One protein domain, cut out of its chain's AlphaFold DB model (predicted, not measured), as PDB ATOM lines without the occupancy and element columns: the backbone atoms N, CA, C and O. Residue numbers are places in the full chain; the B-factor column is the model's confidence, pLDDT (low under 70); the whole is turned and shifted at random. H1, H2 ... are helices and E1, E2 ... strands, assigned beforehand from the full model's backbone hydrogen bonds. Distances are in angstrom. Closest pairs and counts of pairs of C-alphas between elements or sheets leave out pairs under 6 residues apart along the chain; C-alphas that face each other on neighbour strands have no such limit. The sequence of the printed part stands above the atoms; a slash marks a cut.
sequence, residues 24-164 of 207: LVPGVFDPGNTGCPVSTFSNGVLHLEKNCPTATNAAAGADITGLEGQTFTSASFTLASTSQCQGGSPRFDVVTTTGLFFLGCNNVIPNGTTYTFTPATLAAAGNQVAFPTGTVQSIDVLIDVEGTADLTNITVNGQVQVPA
ATOM      1  N   LEU A  24     -39.981 -42.702 -50.079       91.31
ATOM      2  CA  LEU A  24     -38.708 -42.709 -50.788       91.31
ATOM      3  C   LEU A  24     -38.548 -41.387 -51.556       91.31
ATOM      4  O   LEU A  24     -39.406 -41.031 -52.366       91.31
ATOM      5  N   VAL A  25     -37.474 -40.645 -51.320       92.19
ATOM      6  CA  VAL A  25     -37.240 -39.340 -51.954       92.19
ATOM      7  C   VAL A  25     -35.903 -39.376 -52.691       92.19
ATOM      8  O   VAL A  25     -34.867 -39.221 -52.051       92.19
ATOM      9  N   PRO A  26     -35.898 -39.599 -54.022       94.56
ATOM     10  CA  PRO A  26     -34.681 -39.555 -54.829       94.56
ATOM     11  C   PRO A  26     -33.932 -38.230 -54.670       94.56
ATOM     12  O   PRO A  26     -34.532 -37.156 -54.754       94.56
ATOM     13  N   GLY A  27     -32.621 -38.311 -54.474       93.38
ATOM     14  CA  GLY A  27     -31.747 -37.166 -54.271       93.38
ATOM     15  C   GLY A  27     -30.288 -37.505 -54.557       93.38
ATOM     16  O   GLY A  27     -29.917 -38.660 -54.779       93.38
ATOM     17  N   VAL A  28     -29.450 -36.474 -54.583       97.00
ATOM     18  CA  VAL A  28     -28.009 -36.619 -54.803       97.00
ATOM     19  C   VAL A  28     -27.237 -35.815 -53.769       97.00
ATOM     20  O   VAL A  28     -27.652 -34.726 -53.374       97.00
ATOM     21  N   PHE A  29     -26.090 -36.344 -53.366       97.19
ATOM     22  CA  PHE A  29     -25.082 -35.618 -52.613       97.19
ATOM     23  C   PHE A  29     -23.934 -35.286 -53.567       97.19
ATOM     24  O   PHE A  29     -23.269 -36.190 -54.064       97.19
ATOM     25  N   ASP A  30     -23.720 -34.003 -53.855       97.12
ATOM     26  CA  ASP A  30     -22.682 -33.539 -54.789       97.12
ATOM     27  C   ASP A  30     -22.151 -32.149 -54.395       97.12
ATOM     28  O   ASP A  30     -22.380 -31.159 -55.093       97.12
ATOM     29  N   PRO A  31     -21.443 -32.021 -53.257       96.50
ATOM     30  CA  PRO A  31     -20.898 -30.735 -52.812       96.50
ATOM     31  C   PRO A  31     -19.904 -30.122 -53.813       96.50
ATOM     32  O   PRO A  31     -19.668 -28.915 -53.790       96.50
ATOM     33  N   GLY A  32     -19.317 -30.945 -54.688       95.62
ATOM     34  CA  GLY A  32     -18.410 -30.511 -55.747       95.62
ATOM     35  C   GLY A  32     -19.107 -29.965 -56.995       95.62
ATOM     36  O   GLY A  32     -18.413 -29.437 -57.861       95.62
ATOM     37  N   ASN A  33     -20.439 -30.065 -57.095       95.00
ATOM     38  CA  ASN A  33     -21.219 -29.734 -58.296       95.00
ATOM     39  C   ASN A  33     -20.654 -30.396 -59.566       95.00
ATOM     40  O   ASN A  33     -20.526 -29.769 -60.617       95.00
ATOM     41  N   THR A  34     -20.260 -31.660 -59.444       96.00
ATOM     42  CA  THR A  34     -19.693 -32.456 -60.536       96.00
ATOM     43  C   THR A  34     -20.738 -32.841 -61.583       96.00
ATOM     44  O   THR A  34     -20.388 -33.052 -62.743       96.00
ATOM     45  N   GLY A  35     -22.008 -32.953 -61.180       95.94
ATOM     46  CA  GLY A  35     -23.100 -33.459 -62.007       95.94
ATOM     47  C   GLY A  35     -23.028 -34.965 -62.278       95.94
ATOM     48  O   GLY A  35     -23.793 -35.455 -63.103       95.94
ATOM     49  N   CYS A  36     -22.116 -35.696 -61.621       96.88
ATOM     50  CA  CYS A  36     -21.961 -37.134 -61.838       96.88
ATOM     51  C   CYS A  36     -23.005 -38.035 -61.164       96.88
ATOM     52  O   CYS A  36     -23.289 -39.097 -61.729       96.88
ATOM     53  N   PRO A  37     -23.559 -37.713 -59.975       98.38
ATOM     54  CA  PRO A  37     -24.582 -38.561 -59.396       98.38
ATOM     55  C   PRO A  37     -25.940 -38.263 -60.032       98.38
ATOM     56  O   PRO A  37     -26.337 -37.107 -60.186       98.38
ATOM     57  N   VAL A  38     -26.684 -39.317 -60.347       97.94
ATOM     58  CA  VAL A  38     -28.061 -39.235 -60.835       97.94
ATOM     59  C   VAL A  38     -28.920 -40.177 -60.009       97.94
ATOM     60  O   VAL A  38     -28.608 -41.355 -59.871       97.94
ATOM     61  N   SER A  39     -30.022 -39.654 -59.477       97.44
ATOM     62  CA  SER A  39     -31.030 -40.440 -58.776       97.44
ATOM     63  C   SER A  39     -32.404 -40.139 -59.349       97.44
ATOM     64  O   SER A  39     -32.858 -38.993 -59.345       97.44
ATOM     65  N   THR A  40     -33.065 -41.166 -59.873       94.50
ATOM     66  CA  THR A  40     -34.418 -41.047 -60.420       94.50
ATOM     67  C   THR A  40     -35.257 -42.242 -60.013       94.50
ATOM     68  O   THR A  40     -34.744 -43.338 -59.812       94.50
ATOM     69  N   PHE A  41     -36.569 -42.047 -59.916       92.25
ATOM     70  CA  PHE A  41     -37.492 -43.158 -59.749       92.25
ATOM     71  C   PHE A  41     -38.450 -43.223 -60.928       92.25
ATOM     72  O   PHE A  41     -39.152 -42.253 -61.222       92.25
ATOM     73  N   SER A  42     -38.509 -44.373 -61.590       90.50
ATOM     74  CA  SER A  42     -39.408 -44.591 -62.718       90.50
ATOM     75  C   SER A  42     -39.836 -46.054 -62.788       90.50
ATOM     76  O   SER A  42     -39.069 -46.944 -62.445       90.50
ATOM     77  N   ASN A  43     -41.079 -46.320 -63.197       87.69
ATOM     78  CA  ASN A  43     -41.584 -47.684 -63.422       87.69
ATOM     79  C   ASN A  43     -41.384 -48.664 -62.242       87.69
ATOM     80  O   ASN A  43     -41.202 -49.859 -62.450       87.69
ATOM     81  N   GLY A  44     -41.427 -48.168 -61.000       89.06
ATOM     82  CA  GLY A  44     -41.231 -48.991 -59.801       89.06
ATOM     83  C   GLY A  44     -39.766 -49.261 -59.435       89.06
ATOM     84  O   GLY A  44     -39.518 -50.049 -58.524       89.06
ATOM     85  N   VAL A  45     -38.818 -48.620 -60.121       96.19
ATOM     86  CA  VAL A  45     -37.373 -48.782 -59.939       96.19
ATOM     87  C   VAL A  45     -36.759 -47.458 -59.487       96.19
ATOM     88  O   VAL A  45     -37.042 -46.408 -60.065       96.19
ATOM     89  N   LEU A  46     -35.901 -47.516 -58.469       97.81
ATOM     90  CA  LEU A  46     -34.970 -46.446 -58.124       97.81
ATOM     91  C   LEU A  46     -33.682 -46.660 -58.928       97.81
ATOM     92  O   LEU A  46     -32.941 -47.604 -58.660       97.81
ATOM     93  N   HIS A  47     -33.443 -45.797 -59.909       98.12
ATOM     94  CA  HIS A  47     -32.248 -45.797 -60.744       98.12
ATOM     95  C   HIS A  47     -31.206 -44.872 -60.128       98.12
ATOM     96  O   HIS A  47     -31.423 -43.655 -60.051       98.12
ATOM     97  N   LEU A  48     -30.089 -45.452 -59.706       98.56
ATOM     98  CA  LEU A  48     -28.956 -44.738 -59.141       98.56
ATOM     99  C   LEU A  48     -27.749 -44.882 -60.065       98.56
ATOM    100  O   LEU A  48     -27.407 -45.985 -60.493       98.56
ATOM    101  N   GLU A  49     -27.073 -43.777 -60.331       98.31
ATOM    102  CA  GLU A  49     -25.832 -43.746 -61.097       98.31
ATOM    103  C   GLU A  49     -24.838 -42.813 -60.421       98.31
ATOM    104  O   GLU A  49     -25.193 -41.732 -59.954       98.31
ATOM    105  N   LYS A  50     -23.575 -43.228 -60.416       97.81
ATOM    106  CA  LYS A  50     -22.426 -42.378 -60.135       97.81
ATOM    107  C   LYS A  50     -21.378 -42.649 -61.207       97.81
ATOM    108  O   LYS A  50     -20.615 -43.607 -61.115       97.81
ATOM    109  N   ASN A  51     -21.337 -41.800 -62.227       96.00
ATOM    110  CA  ASN A  51     -20.433 -41.954 -63.378       96.00
ATOM    111  C   ASN A  51     -19.082 -41.235 -63.217       96.00
ATOM    112  O   ASN A  51     -18.387 -40.949 -64.189       96.00
ATOM    113  N   CYS A  52     -18.705 -40.951 -61.974       97.00
ATOM    114  CA  CYS A  52     -17.414 -40.394 -61.602       97.00
ATOM    115  C   CYS A  52     -16.624 -41.404 -60.760       97.00
ATOM    116  O   CYS A  52     -17.233 -42.237 -60.075       97.00
ATOM    117  N   PRO A  53     -15.279 -41.292 -60.730       97.38
ATOM    118  CA  PRO A  53     -14.421 -42.204 -59.982       97.38
ATOM    119  C   PRO A  53     -14.896 -42.418 -58.549       97.38
ATOM    120  O   PRO A  53     -15.352 -41.465 -57.906       97.38
ATOM    121  N   THR A  54     -14.737 -43.630 -58.012       96.50
ATOM    122  CA  THR A  54     -15.145 -43.977 -56.634       96.50
ATOM    123  C   THR A  54     -14.664 -42.958 -55.597       96.50
ATOM    124  O   THR A  54     -15.431 -42.590 -54.720       96.50
ATOM    125  N   ALA A  55     -13.456 -42.407 -55.753       96.38
ATOM    126  CA  ALA A  55     -12.896 -41.399 -54.844       96.38
ATOM    127  C   ALA A  55     -13.586 -40.014 -54.879       96.38
ATOM    128  O   ALA A  55     -13.323 -39.181 -54.013       96.38
ATOM    129  N   THR A  56     -14.437 -39.737 -55.870       97.62
ATOM    130  CA  THR A  56     -15.211 -38.490 -55.947       97.62
ATOM    131  C   THR A  56     -16.213 -38.447 -54.801       97.62
ATOM    132  O   THR A  56     -17.008 -39.375 -54.661       97.62
ATOM    133  N   ASN A  57     -16.196 -37.364 -54.016       97.31
ATOM    134  CA  ASN A  57     -17.114 -37.140 -52.899       97.31
ATOM    135  C   ASN A  57     -18.526 -36.791 -53.404       97.31
ATOM    136  O   ASN A  57     -18.943 -35.634 -53.356       97.31
ATOM    137  N   ALA A  58     -19.209 -37.793 -53.944       97.81
ATOM    138  CA  ALA A  58     -20.551 -37.706 -54.490       97.81
ATOM    139  C   ALA A  58     -21.297 -39.028 -54.259       97.81
ATOM    140  O   ALA A  58     -20.676 -40.088 -54.202       97.81
ATOM    141  N   ALA A  59     -22.620 -38.979 -54.161       98.31
ATOM    142  CA  ALA A  59     -23.471 -40.160 -54.067       98.31
ATOM    143  C   ALA A  59     -24.833 -39.899 -54.718       98.31
ATOM    144  O   ALA A  59     -25.345 -38.778 -54.687       98.31
ATOM    145  N   ALA A  60     -25.425 -40.946 -55.284       98.44
ATOM    146  CA  ALA A  60     -26.815 -40.945 -55.724       98.44
ATOM    147  C   ALA A  60     -27.620 -41.857 -54.805       98.44
ATOM    148  O   ALA A  60     -27.187 -42.969 -54.512       98.44
ATOM    149  N   GLY A  61     -28.792 -41.420 -54.359       97.75
ATOM    150  CA  GLY A  61     -29.587 -42.225 -53.444       97.75
ATOM    151  C   GLY A  61     -31.012 -41.739 -53.300       97.75
ATOM    152  O   GLY A  61     -31.516 -40.961 -54.110       97.75
ATOM    153  N   ALA A  62     -31.681 -42.222 -52.269       97.06
ATOM    154  CA  ALA A  62     -32.975 -41.716 -51.873       97.06
ATOM    155  C   ALA A  62     -33.112 -41.718 -50.354       97.06
ATOM    156  O   ALA A  62     -32.808 -42.723 -49.709       97.06
ATOM    157  N   ASP A  63     -33.642 -40.623 -49.814       95.94
ATOM    158  CA  ASP A  63     -34.016 -40.549 -48.407       95.94
ATOM    159  C   ASP A  63     -35.248 -41.421 -48.164       95.94
ATOM    160  O   ASP A  63     -36.190 -41.443 -48.963       95.94
ATOM    161  N   ILE A  64     -35.271 -42.116 -47.033       95.25
ATOM    162  CA  ILE A  64     -36.405 -42.908 -46.564       95.25
ATOM    163  C   ILE A  64     -36.990 -42.202 -45.342       95.25
ATOM    164  O   ILE A  64     -36.505 -42.307 -44.215       95.25
ATOM    165  N   THR A  65     -38.056 -41.450 -45.584       90.19
ATOM    166  CA  THR A  65     -38.670 -40.557 -44.592       90.19
ATOM    167  C   THR A  65     -39.848 -41.217 -43.868       90.19
ATOM    168  O   THR A  65     -40.357 -42.253 -44.290       90.19
ATOM    169  N   GLY A  66     -40.307 -40.623 -42.761       88.50
ATOM    170  CA  GLY A  66     -41.461 -41.123 -41.992       88.50
ATOM    171  C   GLY A  66     -41.140 -42.236 -40.986       88.50
ATOM    172  O   GLY A  66     -42.051 -42.791 -40.372       88.50
ATOM    173  N   LEU A  67     -39.854 -42.549 -40.795       91.88
ATOM    174  CA  LEU A  67     -39.375 -43.588 -39.874       91.88
ATOM    175  C   LEU A  67     -38.699 -43.042 -38.608       91.88
ATOM    176  O   LEU A  67     -38.329 -43.828 -37.738       91.88
ATOM    177  N   GLU A  68     -38.553 -41.722 -38.482       93.88
ATOM    178  CA  GLU A  68     -37.931 -41.085 -37.317       93.88
ATOM    179  C   GLU A  68     -38.632 -41.492 -36.009       93.88
ATOM    180  O   GLU A  68     -39.860 -41.581 -35.926       93.88
ATOM    181  N   GLY A  69     -37.836 -41.793 -34.983       94.19
ATOM    182  CA  GLY A  69     -38.302 -42.253 -33.675       94.19
ATOM    183  C   GLY A  69     -38.688 -43.734 -33.611       94.19
ATOM    184  O   GLY A  69     -38.874 -44.256 -32.512       94.19
ATOM    185  N   GLN A  70     -38.776 -44.443 -34.741       95.38
ATOM    186  CA  GLN A  70     -39.076 -45.877 -34.756       95.38
ATOM    187  C   GLN A  70     -37.832 -46.721 -34.454       95.38
ATOM    188  O   GLN A  70     -36.702 -46.310 -34.705       95.38
ATOM    189  N   THR A  71     -38.027 -47.944 -33.961       97.06
ATOM    190  CA  THR A  71     -36.943 -48.933 -33.862       97.06
ATOM    191  C   THR A  71     -36.667 -49.539 -35.236       97.06
ATOM    192  O   THR A  71     -37.595 -49.956 -35.931       97.06
ATOM    193  N   PHE A  72     -35.396 -49.637 -35.625       97.69
ATOM    194  CA  PHE A  72     -34.996 -50.372 -36.825       97.69
ATOM    195  C   PHE A  72     -35.077 -51.887 -36.580       97.69
ATOM    196  O   PHE A  72     -34.553 -52.399 -35.592       97.69
ATOM    197  N   THR A  73     -35.742 -52.616 -37.473       97.88
ATOM    198  CA  THR A  73     -35.997 -54.066 -37.350       97.88
ATOM    199  C   THR A  73     -35.515 -54.852 -38.561       97.88
ATOM    200  O   THR A  73     -35.042 -55.979 -38.410       97.88
ATOM    201  N   SER A  74     -35.591 -54.263 -39.752       98.38
ATOM    202  CA  SER A  74     -35.051 -54.843 -40.976       98.38
ATOM    203  C   SER A  74     -34.959 -53.803 -42.086       98.38
ATOM    204  O   SER A  74     -35.659 -52.791 -42.058       98.38
ATOM    205  N   ALA A  75     -34.149 -54.098 -43.096       98.56
ATOM    206  CA  ALA A  75     -34.241 -53.451 -44.398       98.56
ATOM    207  C   ALA A  75     -33.985 -54.462 -45.521       98.56
ATOM    208  O   ALA A  75     -33.371 -55.508 -45.295       98.56
ATOM    209  N   SER A  76     -34.444 -54.169 -46.733       98.69
ATOM    210  CA  SER A  76     -34.110 -54.958 -47.918       98.69
ATOM    211  C   SER A  76     -34.154 -54.131 -49.191       98.69
ATOM    212  O   SER A  76     -34.896 -53.158 -49.268       98.69
ATOM    213  N   PHE A  77     -33.445 -54.578 -50.220       98.69
ATOM    214  CA  PHE A  77     -33.668 -54.158 -51.604       98.69
ATOM    215  C   PHE A  77     -33.399 -55.326 -52.554       98.69
ATOM    216  O   PHE A  77     -32.686 -56.274 -52.219       98.69
ATOM    217  N   THR A  78     -33.944 -55.244 -53.763       98.69
ATOM    218  CA  THR A  78     -33.656 -56.164 -54.864       98.69
ATOM    219  C   THR A  78     -32.916 -55.410 -55.959       98.69
ATOM    220  O   THR A  78     -33.430 -54.409 -56.457       98.69
ATOM    221  N   LEU A  79     -31.736 -55.897 -56.345       98.69
ATOM    222  CA  LEU A  79     -30.992 -55.361 -57.488       98.69
ATOM    223  C   LEU A  79     -31.473 -55.985 -58.797       98.69
ATOM    224  O   LEU A  79     -31.915 -57.137 -58.818       98.69
ATOM    225  N   ALA A  80     -31.333 -55.257 -59.905       98.38
ATOM    226  CA  ALA A  80     -31.551 -55.832 -61.233       98.38
ATOM    227  C   ALA A  80     -30.509 -56.918 -61.561       98.38
ATOM    228  O   ALA A  80     -30.826 -57.908 -62.218       98.38
ATOM    229  N   SER A  81     -29.278 -56.773 -61.059       98.06
ATOM    230  CA  SER A  81     -28.217 -57.780 -61.150       98.06
ATOM    231  C   SER A  81     -27.329 -57.754 -59.907       98.06
ATOM    232  O   SER A  81     -27.008 -56.687 -59.389       98.06
ATOM    233  N   THR A  82     -26.838 -58.915 -59.464       97.06
ATOM    234  CA  THR A  82     -25.834 -58.981 -58.385       97.06
ATOM    235  C   THR A  82     -24.519 -58.298 -58.763       97.06
ATOM    236  O   THR A  82     -23.781 -57.878 -57.879       97.06
ATOM    237  N   SER A  83     -24.236 -58.111 -60.058       96.88
ATOM    238  CA  SER A  83     -23.064 -57.358 -60.530       96.88
ATOM    239  C   SER A  83     -23.121 -55.860 -60.212       96.88
ATOM    240  O   SER A  83     -22.100 -55.191 -60.336       96.88
ATOM    241  N   GLN A  84     -24.291 -55.331 -59.834       97.62
ATOM    242  CA  GLN A  84     -24.454 -53.948 -59.365       97.62
ATOM    243  C   GLN A  84     -24.048 -53.782 -57.893       97.62
ATOM    244  O   GLN A  84     -23.971 -52.661 -57.408       97.62
ATOM    245  N   CYS A  85     -23.761 -54.881 -57.185       97.62
ATOM    246  CA  CYS A  85     -23.116 -54.829 -55.881       97.62
ATOM    247  C   CYS A  85     -21.601 -54.672 -56.067       97.62
ATOM    248  O   CYS A  85     -20.895 -55.647 -56.329       97.62
ATOM    249  N   GLN A  86     -21.099 -53.443 -55.956       93.88
ATOM    250  CA  GLN A  86     -19.683 -53.111 -56.124       93.88
ATOM    251  C   GLN A  86     -19.178 -52.321 -54.922       93.88
ATOM    252  O   GLN A  86     -19.866 -51.449 -54.403       93.88
ATOM    253  N   GLY A  87     -17.986 -52.652 -54.423       91.50
ATOM    254  CA  GLY A  87     -17.399 -51.972 -53.258       91.50
ATOM    255  C   GLY A  87     -18.257 -51.998 -51.980       91.50
ATOM    256  O   GLY A  87     -17.994 -51.230 -51.064       91.50
ATOM    257  N   GLY A  88     -19.269 -52.873 -51.905       94.38
ATOM    258  CA  GLY A  88     -20.234 -52.929 -50.802       94.38
ATOM    259  C   GLY A  88     -21.462 -52.029 -50.970       94.38
ATOM    260  O   GLY A  88     -22.316 -52.044 -50.087       94.38
ATOM    261  N   SER A  89     -21.587 -51.319 -52.092       96.38
ATOM    262  CA  SER A  89     -22.735 -50.483 -52.451       96.38
ATOM    263  C   SER A  89     -23.546 -51.125 -53.595       96.38
ATOM    264  O   SER A  89     -22.963 -51.835 -54.416       96.38
ATOM    265  N   PRO A  90     -24.872 -50.911 -53.674       98.25
ATOM    266  CA  PRO A  90     -25.654 -49.985 -52.858       98.25
ATOM    267  C   PRO A  90     -25.822 -50.447 -51.407       98.25
ATOM    268  O   PRO A  90     -25.668 -51.630 -51.082       98.25
ATOM    269  N   ARG A  91     -26.106 -49.489 -50.527       98.31
ATOM    270  CA  ARG A  91     -26.237 -49.707 -49.084       98.31
ATOM    271  C   ARG A  91     -27.324 -48.833 -48.482       98.31
ATOM    272  O   ARG A  91     -27.702 -47.834 -49.088       98.31
ATOM    273  N   PHE A  92     -27.779 -49.208 -47.291       98.69
ATOM    274  CA  PHE A  92     -28.492 -48.282 -46.420       98.69
ATOM    275  C   PHE A  92     -27.515 -47.585 -45.479       98.69
ATOM    276  O   PHE A  92     -26.752 -48.274 -44.791       98.69
ATOM    277  N   ASP A  93     -27.618 -46.267 -45.377       98.50
ATOM    278  CA  ASP A  93     -27.022 -45.514 -44.280       98.50
ATOM    279  C   ASP A  93     -28.137 -45.293 -43.248       98.50
ATOM    280  O   ASP A  93     -29.149 -44.641 -43.503       98.50
ATOM    281  N   VAL A  94     -28.006 -45.929 -42.083       98.62
ATOM    282  CA  VAL A  94     -29.009 -45.885 -41.011       98.62
ATOM    283  C   VAL A  94     -28.430 -45.093 -39.853       98.62
ATOM    284  O   VAL A  94     -27.518 -45.566 -39.173       98.62
ATOM    285  N   VAL A  95     -28.969 -43.905 -39.596       98.50
ATOM    286  CA  VAL A  95     -28.633 -43.118 -38.408       98.50
ATOM    287  C   VAL A  95     -29.660 -43.418 -37.331       98.50
ATOM    288  O   VAL A  95     -30.865 -43.260 -37.529       98.50
ATOM    289  N   THR A  96     -29.191 -43.818 -36.159       98.56
ATOM    290  CA  THR A  96     -30.014 -43.988 -34.965       98.56
ATOM    291  C   THR A  96     -29.472 -43.143 -33.820       98.56
ATOM    292  O   THR A  96     -28.431 -42.497 -33.920       98.56
ATOM    293  N   THR A  97     -30.162 -43.144 -32.683       98.38
ATOM    294  CA  THR A  97     -29.670 -42.538 -31.437       98.38
ATOM    295  C   THR A  97     -28.389 -43.174 -30.892       98.38
ATOM    296  O   THR A  97     -27.776 -42.598 -29.996       98.38
ATOM    297  N   THR A  98     -27.963 -44.328 -31.416       98.12
ATOM    298  CA  THR A  98     -26.737 -45.018 -30.983       98.12
ATOM    299  C   THR A  98     -25.579 -44.892 -31.970       98.12
ATOM    300  O   THR A  98     -24.445 -45.173 -31.587       98.12
ATOM    301  N   GLY A  99     -25.820 -44.441 -33.204       98.12
ATOM    302  CA  GLY A  99     -24.759 -44.212 -34.183       98.12
ATOM    303  C   GLY A  99     -25.228 -44.268 -35.634       98.12
ATOM    304  O   GLY A  99     -26.422 -44.310 -35.916       98.12
ATOM    305  N   LEU A 100     -24.256 -44.270 -36.545       98.06
ATOM    306  CA  LEU A 100     -24.441 -44.475 -37.980       98.06
ATOM    307  C   LEU A 100     -24.001 -45.894 -38.353       98.06
ATOM    308  O   LEU A 100     -22.933 -46.348 -37.937       98.06
ATOM    309  N   PHE A 101     -24.819 -46.574 -39.147       98.44
ATOM    310  CA  PHE A 101     -24.609 -47.949 -39.580       98.44
ATOM    311  C   PHE A 101     -24.694 -48.026 -41.104       98.44
ATOM    312  O   PHE A 101     -25.650 -47.531 -41.691       98.44
ATOM    313  N   PHE A 102     -23.724 -48.696 -41.723       97.88
ATOM    314  CA  PHE A 102     -23.661 -48.900 -43.168       97.88
ATOM    315  C   PHE A 102     -24.040 -50.345 -43.484       97.88
ATOM    316  O   PHE A 102     -23.265 -51.263 -43.222       97.88
ATOM    317  N   LEU A 103     -25.247 -50.557 -44.004       98.62
ATOM    318  CA  LEU A 103     -25.770 -51.881 -44.345       98.62
ATOM    319  C   LEU A 103     -25.666 -52.085 -45.856       98.62
ATOM    320  O   LEU A 103     -26.599 -51.808 -46.609       98.62
ATOM    321  N   GLY A 104     -24.486 -52.511 -46.295       98.12
ATOM    322  CA  GLY A 104     -24.128 -52.658 -47.698       98.12
ATOM    323  C   GLY A 104     -24.361 -54.043 -48.266       98.12
ATOM    324  O   GLY A 104     -24.365 -55.042 -47.551       98.12
ATOM    325  N   CYS A 105     -24.509 -54.125 -49.585       98.19
ATOM    326  CA  CYS A 105     -24.801 -55.369 -50.298       98.19
ATOM    327  C   CYS A 105     -23.788 -56.510 -50.023       98.19
ATOM    328  O   CYS A 105     -24.162 -57.676 -50.096       98.19
ATOM    329  N   ASN A 106     -22.545 -56.203 -49.621       97.12
ATOM    330  CA  ASN A 106     -21.538 -57.204 -49.219       97.12
ATOM    331  C   ASN A 106     -21.691 -57.720 -47.777       97.12
ATOM    332  O   ASN A 106     -21.060 -58.710 -47.406       97.12
ATOM    333  N   ASN A 107     -22.504 -57.064 -46.950       98.00
ATOM    334  CA  ASN A 107     -22.680 -57.431 -45.547       98.00
ATOM    335  C   ASN A 107     -23.679 -58.573 -45.342       98.00
ATOM    336  O   ASN A 107     -23.887 -58.997 -44.208       98.00
ATOM    337  N   VAL A 108     -24.311 -59.060 -46.414       98.44
ATOM    338  CA  VAL A 108     -25.284 -60.156 -46.397       98.44
ATOM    339  C   VAL A 108     -25.079 -61.060 -47.610       98.44
ATOM    340  O   VAL A 108     -24.555 -60.638 -48.636       98.44
ATOM    341  N   ILE A 109     -25.519 -62.312 -47.507       97.75
ATOM    342  CA  ILE A 109     -25.577 -63.228 -48.651       97.75
ATOM    343  C   ILE A 109     -26.939 -63.024 -49.332       97.75
ATOM    344  O   ILE A 109     -27.961 -63.241 -48.669       97.75
ATOM    345  N   PRO A 110     -27.003 -62.597 -50.607       98.00
ATOM    346  CA  PRO A 110     -28.279 -62.360 -51.266       98.00
ATOM    347  C   PRO A 110     -29.021 -63.671 -51.554       98.00
ATOM    348  O   PRO A 110     -28.415 -64.702 -51.850       98.00
ATOM    349  N   ASN A 111     -30.352 -63.616 -51.527       98.00
ATOM    350  CA  ASN A 111     -31.209 -64.665 -52.076       98.00
ATOM    351  C   ASN A 111     -31.625 -64.257 -53.495       98.00
ATOM    352  O   ASN A 111     -32.475 -63.381 -53.674       98.00
ATOM    353  N   GLY A 112     -30.980 -64.842 -54.506       97.50
ATOM    354  CA  GLY A 112     -31.061 -64.335 -55.875       97.50
ATOM    355  C   GLY A 112     -30.403 -62.957 -55.965       97.50
ATOM    356  O   GLY A 112     -29.211 -62.831 -55.696       97.50
ATOM    357  N   THR A 113     -31.174 -61.926 -56.313       98.25
ATOM    358  CA  THR A 113     -30.722 -60.522 -56.330       98.25
ATOM    359  C   THR A 113     -31.268 -59.693 -55.161       98.25
ATOM    360  O   THR A 113     -31.108 -58.472 -55.140       98.25
ATOM    361  N   THR A 114     -31.916 -60.334 -54.183       98.62
ATOM    362  CA  THR A 114     -32.486 -59.662 -53.009       98.62
ATOM    363  C   THR A 114     -31.528 -59.715 -51.828       98.62
ATOM    364  O   THR A 114     -31.117 -60.792 -51.392       98.62
ATOM    365  N   TYR A 115     -31.225 -58.541 -51.282       98.75
ATOM    366  CA  TYR A 115     -30.352 -58.326 -50.137       98.75
ATOM    367  C   TYR A 115     -31.221 -57.944 -48.943       98.75
ATOM    368  O   TYR A 115     -31.959 -56.962 -48.999       98.75
ATOM    369  N   THR A 116     -31.147 -58.732 -47.870       98.75
ATOM    370  CA  THR A 116     -31.991 -58.556 -46.682       98.75
ATOM    371  C   THR A 116     -31.122 -58.394 -45.450       98.75
ATOM    372  O   THR A 116     -30.323 -59.273 -45.135       98.75
ATOM    373  N   PHE A 117     -31.333 -57.310 -44.712       98.69
ATOM    374  CA  PHE A 117     -30.579 -56.917 -43.530       98.69
ATOM    375  C   PHE A 117     -31.423 -57.136 -42.278       98.69
ATOM    376  O   PHE A 117     -32.359 -56.396 -41.984       98.69
ATOM    377  N   THR A 118     -31.087 -58.186 -41.543       98.56
ATOM    378  CA  THR A 118     -31.658 -58.562 -40.247       98.56
ATOM    379  C   THR A 118     -30.508 -59.008 -39.345       98.56
ATOM    380  O   THR A 118     -29.440 -59.347 -39.866       98.56
ATOM    381  N   PRO A 119     -30.697 -59.107 -38.018       98.44
ATOM    382  CA  PRO A 119     -29.662 -59.664 -37.150       98.44
ATOM    383  C   PRO A 119     -29.200 -61.058 -37.607       98.44
ATOM    384  O   PRO A 119     -28.013 -61.366 -37.574       98.44
ATOM    385  N   ALA A 120     -30.128 -61.885 -38.100       98.31
ATOM    386  CA  ALA A 120     -29.834 -63.238 -38.563       98.31
ATOM    387  C   ALA A 120     -29.017 -63.265 -39.866       98.31
ATOM    388  O   ALA A 120     -28.064 -64.035 -39.975       98.31
ATOM    389  N   THR A 121     -29.362 -62.433 -40.852       98.50
ATOM    390  CA  THR A 121     -28.651 -62.412 -42.142       98.50
ATOM    391  C   THR A 121     -27.266 -61.778 -42.031       98.50
ATOM    392  O   THR A 121     -26.338 -62.263 -42.675       98.50
ATOM    393  N   LEU A 122     -27.096 -60.772 -41.165       98.44
ATOM    394  CA  LEU A 122     -25.775 -60.229 -40.830       98.44
ATOM    395  C   LEU A 122     -24.912 -61.271 -40.104       98.44
ATOM    396  O   LEU A 122     -23.749 -61.454 -40.457       98.44
ATOM    397  N   ALA A 123     -25.487 -62.011 -39.149       98.19
ATOM    398  CA  ALA A 123     -24.781 -63.087 -38.456       98.19
ATOM    399  C   ALA A 123     -24.347 -64.206 -39.407       98.19
ATOM    400  O   ALA A 123     -23.205 -64.661 -39.337       98.19
ATOM    401  N   ALA A 124     -25.215 -64.604 -40.340       97.81
ATOM    402  CA  ALA A 124     -24.891 -65.599 -41.362       97.81
ATOM    403  C   ALA A 124     -23.751 -65.149 -42.297       97.81
ATOM    404  O   ALA A 124     -22.983 -65.983 -42.768       97.81
ATOM    405  N   ALA A 125     -23.611 -63.841 -42.530       96.88
ATOM    406  CA  ALA A 125     -22.526 -63.248 -43.312       96.88
ATOM    407  C   ALA A 125     -21.278 -62.887 -42.476       96.88
ATOM    408  O   ALA A 125     -20.351 -62.246 -42.979       96.88
ATOM    409  N   GLY A 126     -21.236 -63.305 -41.206       97.62
ATOM    410  CA  GLY A 126     -20.070 -63.161 -40.336       97.62
ATOM    411  C   GLY A 126     -20.007 -61.862 -39.532       97.62
ATOM    412  O   GLY A 126     -18.928 -61.519 -39.062       97.62
ATOM    413  N   ASN A 127     -21.126 -61.150 -39.348       96.56
ATOM    414  CA  ASN A 127     -21.213 -59.923 -38.536       96.56
ATOM    415  C   ASN A 127     -20.181 -58.849 -38.925       96.56
ATOM    416  O   ASN A 127     -19.562 -58.222 -38.068       96.56
ATOM    417  N   GLN A 128     -20.000 -58.625 -40.227       95.81
ATOM    418  CA  GLN A 128     -19.065 -57.615 -40.743       95.81
ATOM    419  C   GLN A 128     -19.428 -56.187 -40.304       95.81
ATOM    420  O   GLN A 128     -18.559 -55.324 -40.215       95.81
ATOM    421  N   VAL A 129     -20.715 -55.952 -40.035       95.94
ATOM    422  CA  VAL A 129     -21.268 -54.690 -39.539       95.94
ATOM    423  C   VAL A 129     -22.230 -54.972 -38.387       95.94
ATOM    424  O   VAL A 129     -22.905 -56.004 -38.361       95.94
ATOM    425  N   ALA A 130     -22.286 -54.054 -37.422       97.19
ATOM    426  CA  ALA A 130     -23.235 -54.138 -36.321       97.19
ATOM    427  C   ALA A 130     -24.666 -53.874 -36.814       97.19
ATOM    428  O   ALA A 130     -24.889 -53.060 -37.709       97.19
ATOM    429  N   PHE A 131     -25.645 -54.537 -36.198       98.19
ATOM    430  CA  PHE A 131     -27.051 -54.254 -36.471       98.19
ATOM    431  C   PHE A 131     -27.477 -52.937 -35.785       98.19
ATOM    432  O   PHE A 131     -27.125 -52.747 -34.614       98.19
ATOM    433  N   PRO A 132     -28.239 -52.048 -36.455       98.38
ATOM    434  CA  PRO A 132     -28.689 -50.795 -35.856       98.38
ATOM    435  C   PRO A 132     -29.528 -51.020 -34.594       98.38
ATOM    436  O   PRO A 132     -30.406 -51.880 -34.551       98.38
ATOM    437  N   THR A 133     -29.274 -50.222 -33.560       97.69
ATOM    438  CA  THR A 133     -30.017 -50.244 -32.285       97.69
ATOM    439  C   THR A 133     -30.500 -48.841 -31.925       97.69
ATOM    440  O   THR A 133     -30.111 -47.868 -32.562       97.69
ATOM    441  N   GLY A 134     -31.353 -48.714 -30.908       97.25
ATOM    442  CA  GLY A 134     -31.973 -47.432 -30.565       97.25
ATOM    443  C   GLY A 134     -33.091 -47.053 -31.536       97.25
ATOM    444  O   GLY A 134     -33.739 -47.921 -32.121       97.25
ATOM    445  N   THR A 135     -33.331 -45.753 -31.676       97.69
ATOM    446  CA  THR A 135     -34.398 -45.202 -32.522       97.69
ATOM    447  C   THR A 135     -33.810 -44.503 -33.735       97.69
ATOM    448  O   THR A 135     -32.817 -43.788 -33.611       97.69
ATOM    449  N   VAL A 136     -34.433 -44.695 -34.890       98.12
ATOM    450  CA  VAL A 136     -34.063 -44.088 -36.170       98.12
ATOM    451  C   VAL A 136     -34.125 -42.563 -36.075       98.12
ATOM    452  O   VAL A 136     -35.084 -42.011 -35.543       98.12
ATOM    453  N   GLN A 137     -33.102 -41.901 -36.608       97.75
ATOM    454  CA  GLN A 137     -33.065 -40.460 -36.866       97.75
ATOM    455  C   GLN A 137     -33.222 -40.191 -38.368       97.75
ATOM    456  O   GLN A 137     -34.064 -39.396 -38.767       97.75
ATOM    457  N   SER A 138     -32.475 -40.911 -39.207       97.31
ATOM    458  CA  SER A 138     -32.591 -40.849 -40.667       97.31
ATOM    459  C   SER A 138     -32.183 -42.177 -41.299       97.31
ATOM    460  O   SER A 138     -31.431 -42.954 -40.704       97.31
ATOM    461  N   ILE A 139     -32.706 -42.447 -42.492       98.19
ATOM    462  CA  ILE A 139     -32.312 -43.584 -43.321       98.19
ATOM    463  C   ILE A 139     -32.261 -43.105 -44.762       98.19
ATOM    464  O   ILE A 139     -33.193 -42.441 -45.214       98.19
ATOM    465  N   ASP A 140     -31.236 -43.508 -45.488       97.88
ATOM    466  CA  ASP A 140     -31.176 -43.394 -46.938       97.88
ATOM    467  C   ASP A 140     -30.706 -44.717 -47.552       97.88
ATOM    468  O   ASP A 140     -30.206 -45.609 -46.861       97.88
ATOM    469  N   VAL A 141     -30.954 -44.879 -48.850       98.44
ATOM    470  CA  VAL A 141     -30.393 -45.960 -49.664       98.44
ATOM    471  C   VAL A 141     -29.643 -45.348 -50.835       98.44
ATOM    472  O   VAL A 141     -30.217 -44.559 -51.587       98.44
ATOM    473  N   LEU A 142     -28.364 -45.682 -50.993       98.56
ATOM    474  CA  LEU A 142     -27.489 -44.971 -51.926       98.56
ATOM    475  C   LEU A 142     -26.457 -45.857 -52.624       98.56
ATOM    476  O   LEU A 142     -26.174 -46.981 -52.201       98.56
ATOM    477  N   ILE A 143     -25.867 -45.299 -53.682       98.38
ATOM    478  CA  ILE A 143     -24.613 -45.715 -54.307       98.38
ATOM    479  C   ILE A 143     -23.600 -44.561 -54.232       98.38
ATOM    480  O   ILE A 143     -23.889 -43.420 -54.593       98.38
ATOM    481  N   ASP A 144     -22.392 -44.864 -53.774       97.00
ATOM    482  CA  ASP A 144     -21.256 -43.933 -53.671       97.00
ATOM    483  C   ASP A 144     -19.984 -44.468 -54.362       97.00
ATOM    484  O   ASP A 144     -18.942 -43.808 -54.415       97.00
ATOM    485  N   VAL A 145     -20.077 -45.651 -54.961       97.38
ATOM    486  CA  VAL A 145     -19.047 -46.234 -55.822       97.38
ATOM    487  C   VAL A 145     -19.327 -45.889 -57.278       97.38
ATOM    488  O   VAL A 145     -20.470 -45.644 -57.650       97.38
ATOM    489  N   GLU A 146     -18.284 -45.862 -58.104       97.69
ATOM    490  CA  GLU A 146     -18.454 -45.716 -59.550       97.69
ATOM    491  C   GLU A 146     -19.300 -46.869 -60.114       97.69
ATOM    492  O   GLU A 146     -18.975 -48.042 -59.911       97.69
ATOM    493  N   GLY A 147     -20.387 -46.536 -60.814       97.56
ATOM    494  CA  GLY A 147     -21.285 -47.515 -61.421       97.56
ATOM    495  C   GLY A 147     -22.762 -47.144 -61.324       97.56
ATOM    496  O   GLY A 147     -23.127 -45.983 -61.135       97.56
ATOM    497  N   THR A 148     -23.614 -48.158 -61.477       98.19
ATOM    498  CA  THR A 148     -25.073 -48.025 -61.433       98.19
ATOM    499  C   THR A 148     -25.697 -49.063 -60.511       98.19
ATOM    500  O   THR A 148     -25.178 -50.171 -60.355       98.19
ATOM    501  N   ALA A 149     -26.848 -48.722 -59.938       98.44
ATOM    502  CA  ALA A 149     -27.681 -49.644 -59.189       98.44
ATOM    503  C   ALA A 149     -29.163 -49.366 -59.459       98.44
ATOM    504  O   ALA A 149     -29.656 -48.266 -59.218       98.44
ATOM    505  N   ASP A 150     -29.869 -50.394 -59.919       98.56
ATOM    506  CA  ASP A 150     -31.316 -50.366 -60.108       98.56
ATOM    507  C   ASP A 150     -31.972 -51.142 -58.973       98.56
ATOM    508  O   ASP A 150     -31.835 -52.368 -58.889       98.56
ATOM    509  N   LEU A 151     -32.659 -50.429 -58.082       98.56
ATOM    510  CA  LEU A 151     -33.267 -51.004 -56.888       98.56
ATOM    511  C   LEU A 151     -34.783 -51.104 -57.046       98.56
ATOM    512  O   LEU A 151     -35.468 -50.145 -57.400       98.56
ATOM    513  N   THR A 152     -35.321 -52.264 -56.692       98.00
ATOM    514  CA  THR A 152     -36.760 -52.520 -56.535       98.00
ATOM    515  C   THR A 152     -37.030 -53.123 -55.161       98.00
ATOM    516  O   THR A 152     -36.097 -53.515 -54.458       98.00
ATOM    517  N   ASN A 153     -38.305 -53.199 -54.761       96.31
ATOM    518  CA  ASN A 153     -38.731 -53.815 -53.496       96.31
ATOM    519  C   ASN A 153     -37.919 -53.322 -52.285       96.31
ATOM    520  O   ASN A 153     -37.524 -54.105 -51.417       96.31
ATOM    521  N   ILE A 154     -37.637 -52.017 -52.254       97.94
ATOM    522  CA  ILE A 154     -36.951 -51.385 -51.131       97.94
ATOM    523  C   ILE A 154     -37.901 -51.477 -49.941       97.94
ATOM    524  O   ILE A 154     -39.032 -51.000 -50.021       97.94
ATOM    525  N   THR A 155     -37.477 -52.111 -48.851       97.31
ATOM    526  CA  THR A 155     -38.269 -52.188 -47.624       97.31
ATOM    527  C   THR A 155     -37.464 -51.751 -46.417       97.31
ATOM    528  O   THR A 155     -36.255 -51.964 -46.354       97.31
ATOM    529  N   VAL A 156     -38.155 -51.164 -45.444       97.69
ATOM    530  CA  VAL A 156     -37.635 -50.899 -44.102       97.69
ATOM    531  C   VAL A 156     -38.732 -51.253 -43.112       97.69
ATOM    532  O   VAL A 156     -39.895 -50.904 -43.317       97.69
ATOM    533  N   ASN A 157     -38.386 -51.995 -42.062       96.12
ATOM    534  CA  ASN A 157     -39.333 -52.502 -41.065       96.12
ATOM    535  C   ASN A 157     -40.522 -53.263 -41.686       96.12
ATOM    536  O   ASN A 157     -41.661 -53.163 -41.227       96.12
ATOM    537  N   GLY A 158     -40.270 -53.992 -42.778       92.56
ATOM    538  CA  GLY A 158     -41.295 -54.721 -43.529       92.56
ATOM    539  C   GLY A 158     -42.266 -53.845 -44.331       92.56
ATOM    540  O   GLY A 158     -43.174 -54.384 -44.960       92.56
ATOM    541  N   GLN A 159     -42.090 -52.520 -44.342       91.88
ATOM    542  CA  GLN A 159     -42.868 -51.601 -45.173       91.88
ATOM    543  C   GLN A 159     -42.150 -51.365 -46.498       91.88
ATOM    544  O   GLN A 159     -40.964 -51.027 -46.503       91.88
ATOM    545  N   VAL A 160     -42.864 -51.523 -47.614       92.38
ATOM    546  CA  VAL A 160     -42.345 -51.185 -48.948       92.38
ATOM    547  C   VAL A 160     -42.254 -49.669 -49.078       92.38
ATOM    548  O   VAL A 160     -43.228 -48.960 -48.834       92.38
ATOM    549  N   GLN A 161     -41.080 -49.195 -49.476       92.62
ATOM    550  CA  GLN A 161     -40.787 -47.790 -49.707       92.62
ATOM    551  C   GLN A 161     -41.172 -47.442 -51.137       92.62
ATOM    552  O   GLN A 161     -40.681 -48.042 -52.096       92.62
ATOM    553  N   VAL A 162     -42.068 -46.474 -51.274       86.00
ATOM    554  CA  VAL A 162     -42.520 -45.961 -52.568       86.00
ATOM    555  C   VAL A 162     -42.235 -44.467 -52.644       86.00
ATOM    556  O   VAL A 162     -42.183 -43.808 -51.602       86.00
ATOM    557  N   PRO A 163     -42.041 -43.911 -53.850       82.94
ATOM    558  CA  PRO A 163     -41.809 -42.489 -53.996       82.94
ATOM    559  C   PRO A 163     -42.925 -41.655 -53.406       82.94
ATOM    560  O   PRO A 163     -44.098 -42.042 -53.462       82.94
ATOM    561  N   ALA A 164     -42.564 -40.457 -52.951       72.62
ATOM    562  CA  ALA A 164     -43.551 -39.420 -52.703       72.62
ATOM    563  C   ALA A 164     -44.405 -39.257 -53.970       72.62
ATOM    564  O   ALA A 164     -43.842 -39.149 -55.068       72.62
TER     565      ALA A 164
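What this domain is: This is residues 24 to 164 of the 207 residues of an uncharacterized protein of Actinobacteria bacterium (UniProt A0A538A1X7). Two strongly twisted five-stranded sheets lie face to face as a sandwich, their strands crossed at 37 degrees; the edge strands E1 and E2 come together along one side, while E7 and E8 on the other side are farther apart. The strands wind as a jelly roll, one long hairpin folded over both sheets in four nested antiparallel pairs: E3 with E10, E4 with E9, E5 with E8, E6 with E7. The short helix H1 follows E8 and is on neither sheet. The printed part has 141 residues, with named elements in the order E1 to E8, H1, E9, E10; the class is mostly strand, though under half of the residues are in named elements. Both sheets are antiparallel, in the orders E1 E4 E9 E6 E7 and E2 E3 E10 E5 E8, and the whole is compact, with a radius of gyration of the C-alphas of 14.0 A and spans of 37 by 30 by 30 A.

Where its parts are: Find C-alpha 24 at (-38.708, -42.709, -50.788), where E1, residues 24 to 29, begins. In its sheet look for E4, 59 to 65, 17.9 A long; E9, 136 to 143, 20.5 A; E6, 91 to 96; and E7, 99 to 104. The other sheet has E2, 37 to 42; E3, 45 to 50; E10, 147 to 156, 24.1 A; E5, 75 to 79; and E8, 114 to 117. H1, residues 119 to 124, begins at C-alpha 119, (-29.662, -59.664, -37.150). E10 ends at C-alpha 156, (-37.635, -50.899, -44.102).

How they stand to each other: Start at E9, an inner strand: N 62 of E4 and O 141 are 2.8 A apart, and N 95 of E6 and O 138 are 2.9 A apart, within hydrogen-bond range. The hairpin E6 and E7 has N 94 and O 101 at 2.9 A; at the other edge, E1 and E4 have N 27 and O 61 at 2.9 A. In the second sheet E10 bends by 76 degrees at residue 153. Its pairing is staggered: residues 147 to 151 pair with E3, with N 48 and O 149 at 2.9 A, and 151 to 156 with E5, with N 76 and O 155 at 2.9 A. The hairpin E2 and E3 has N 40 and O 47 at 3.0 A, and E5 and E8 have N 117 and O 75 at 2.8 A. Between the sheets, the closest C-alphas of E1 and E2, Pro 26 and Ser 39, are 5.4 A apart; those of E7 and E8, Leu 103 and Phe 117, are 7.0 A apart. In H1 every O i to N i+4 pair is within hydrogen-bond range.

The domain as a whole: Look for the two C-alphas farthest apart at Asn 33 and Ala 124, 39.8 A. The links E5 to E6 and H1 to E9 are long. The printed part has no cut, its mean pLDDT is 96.5, and no printed residue is under 70.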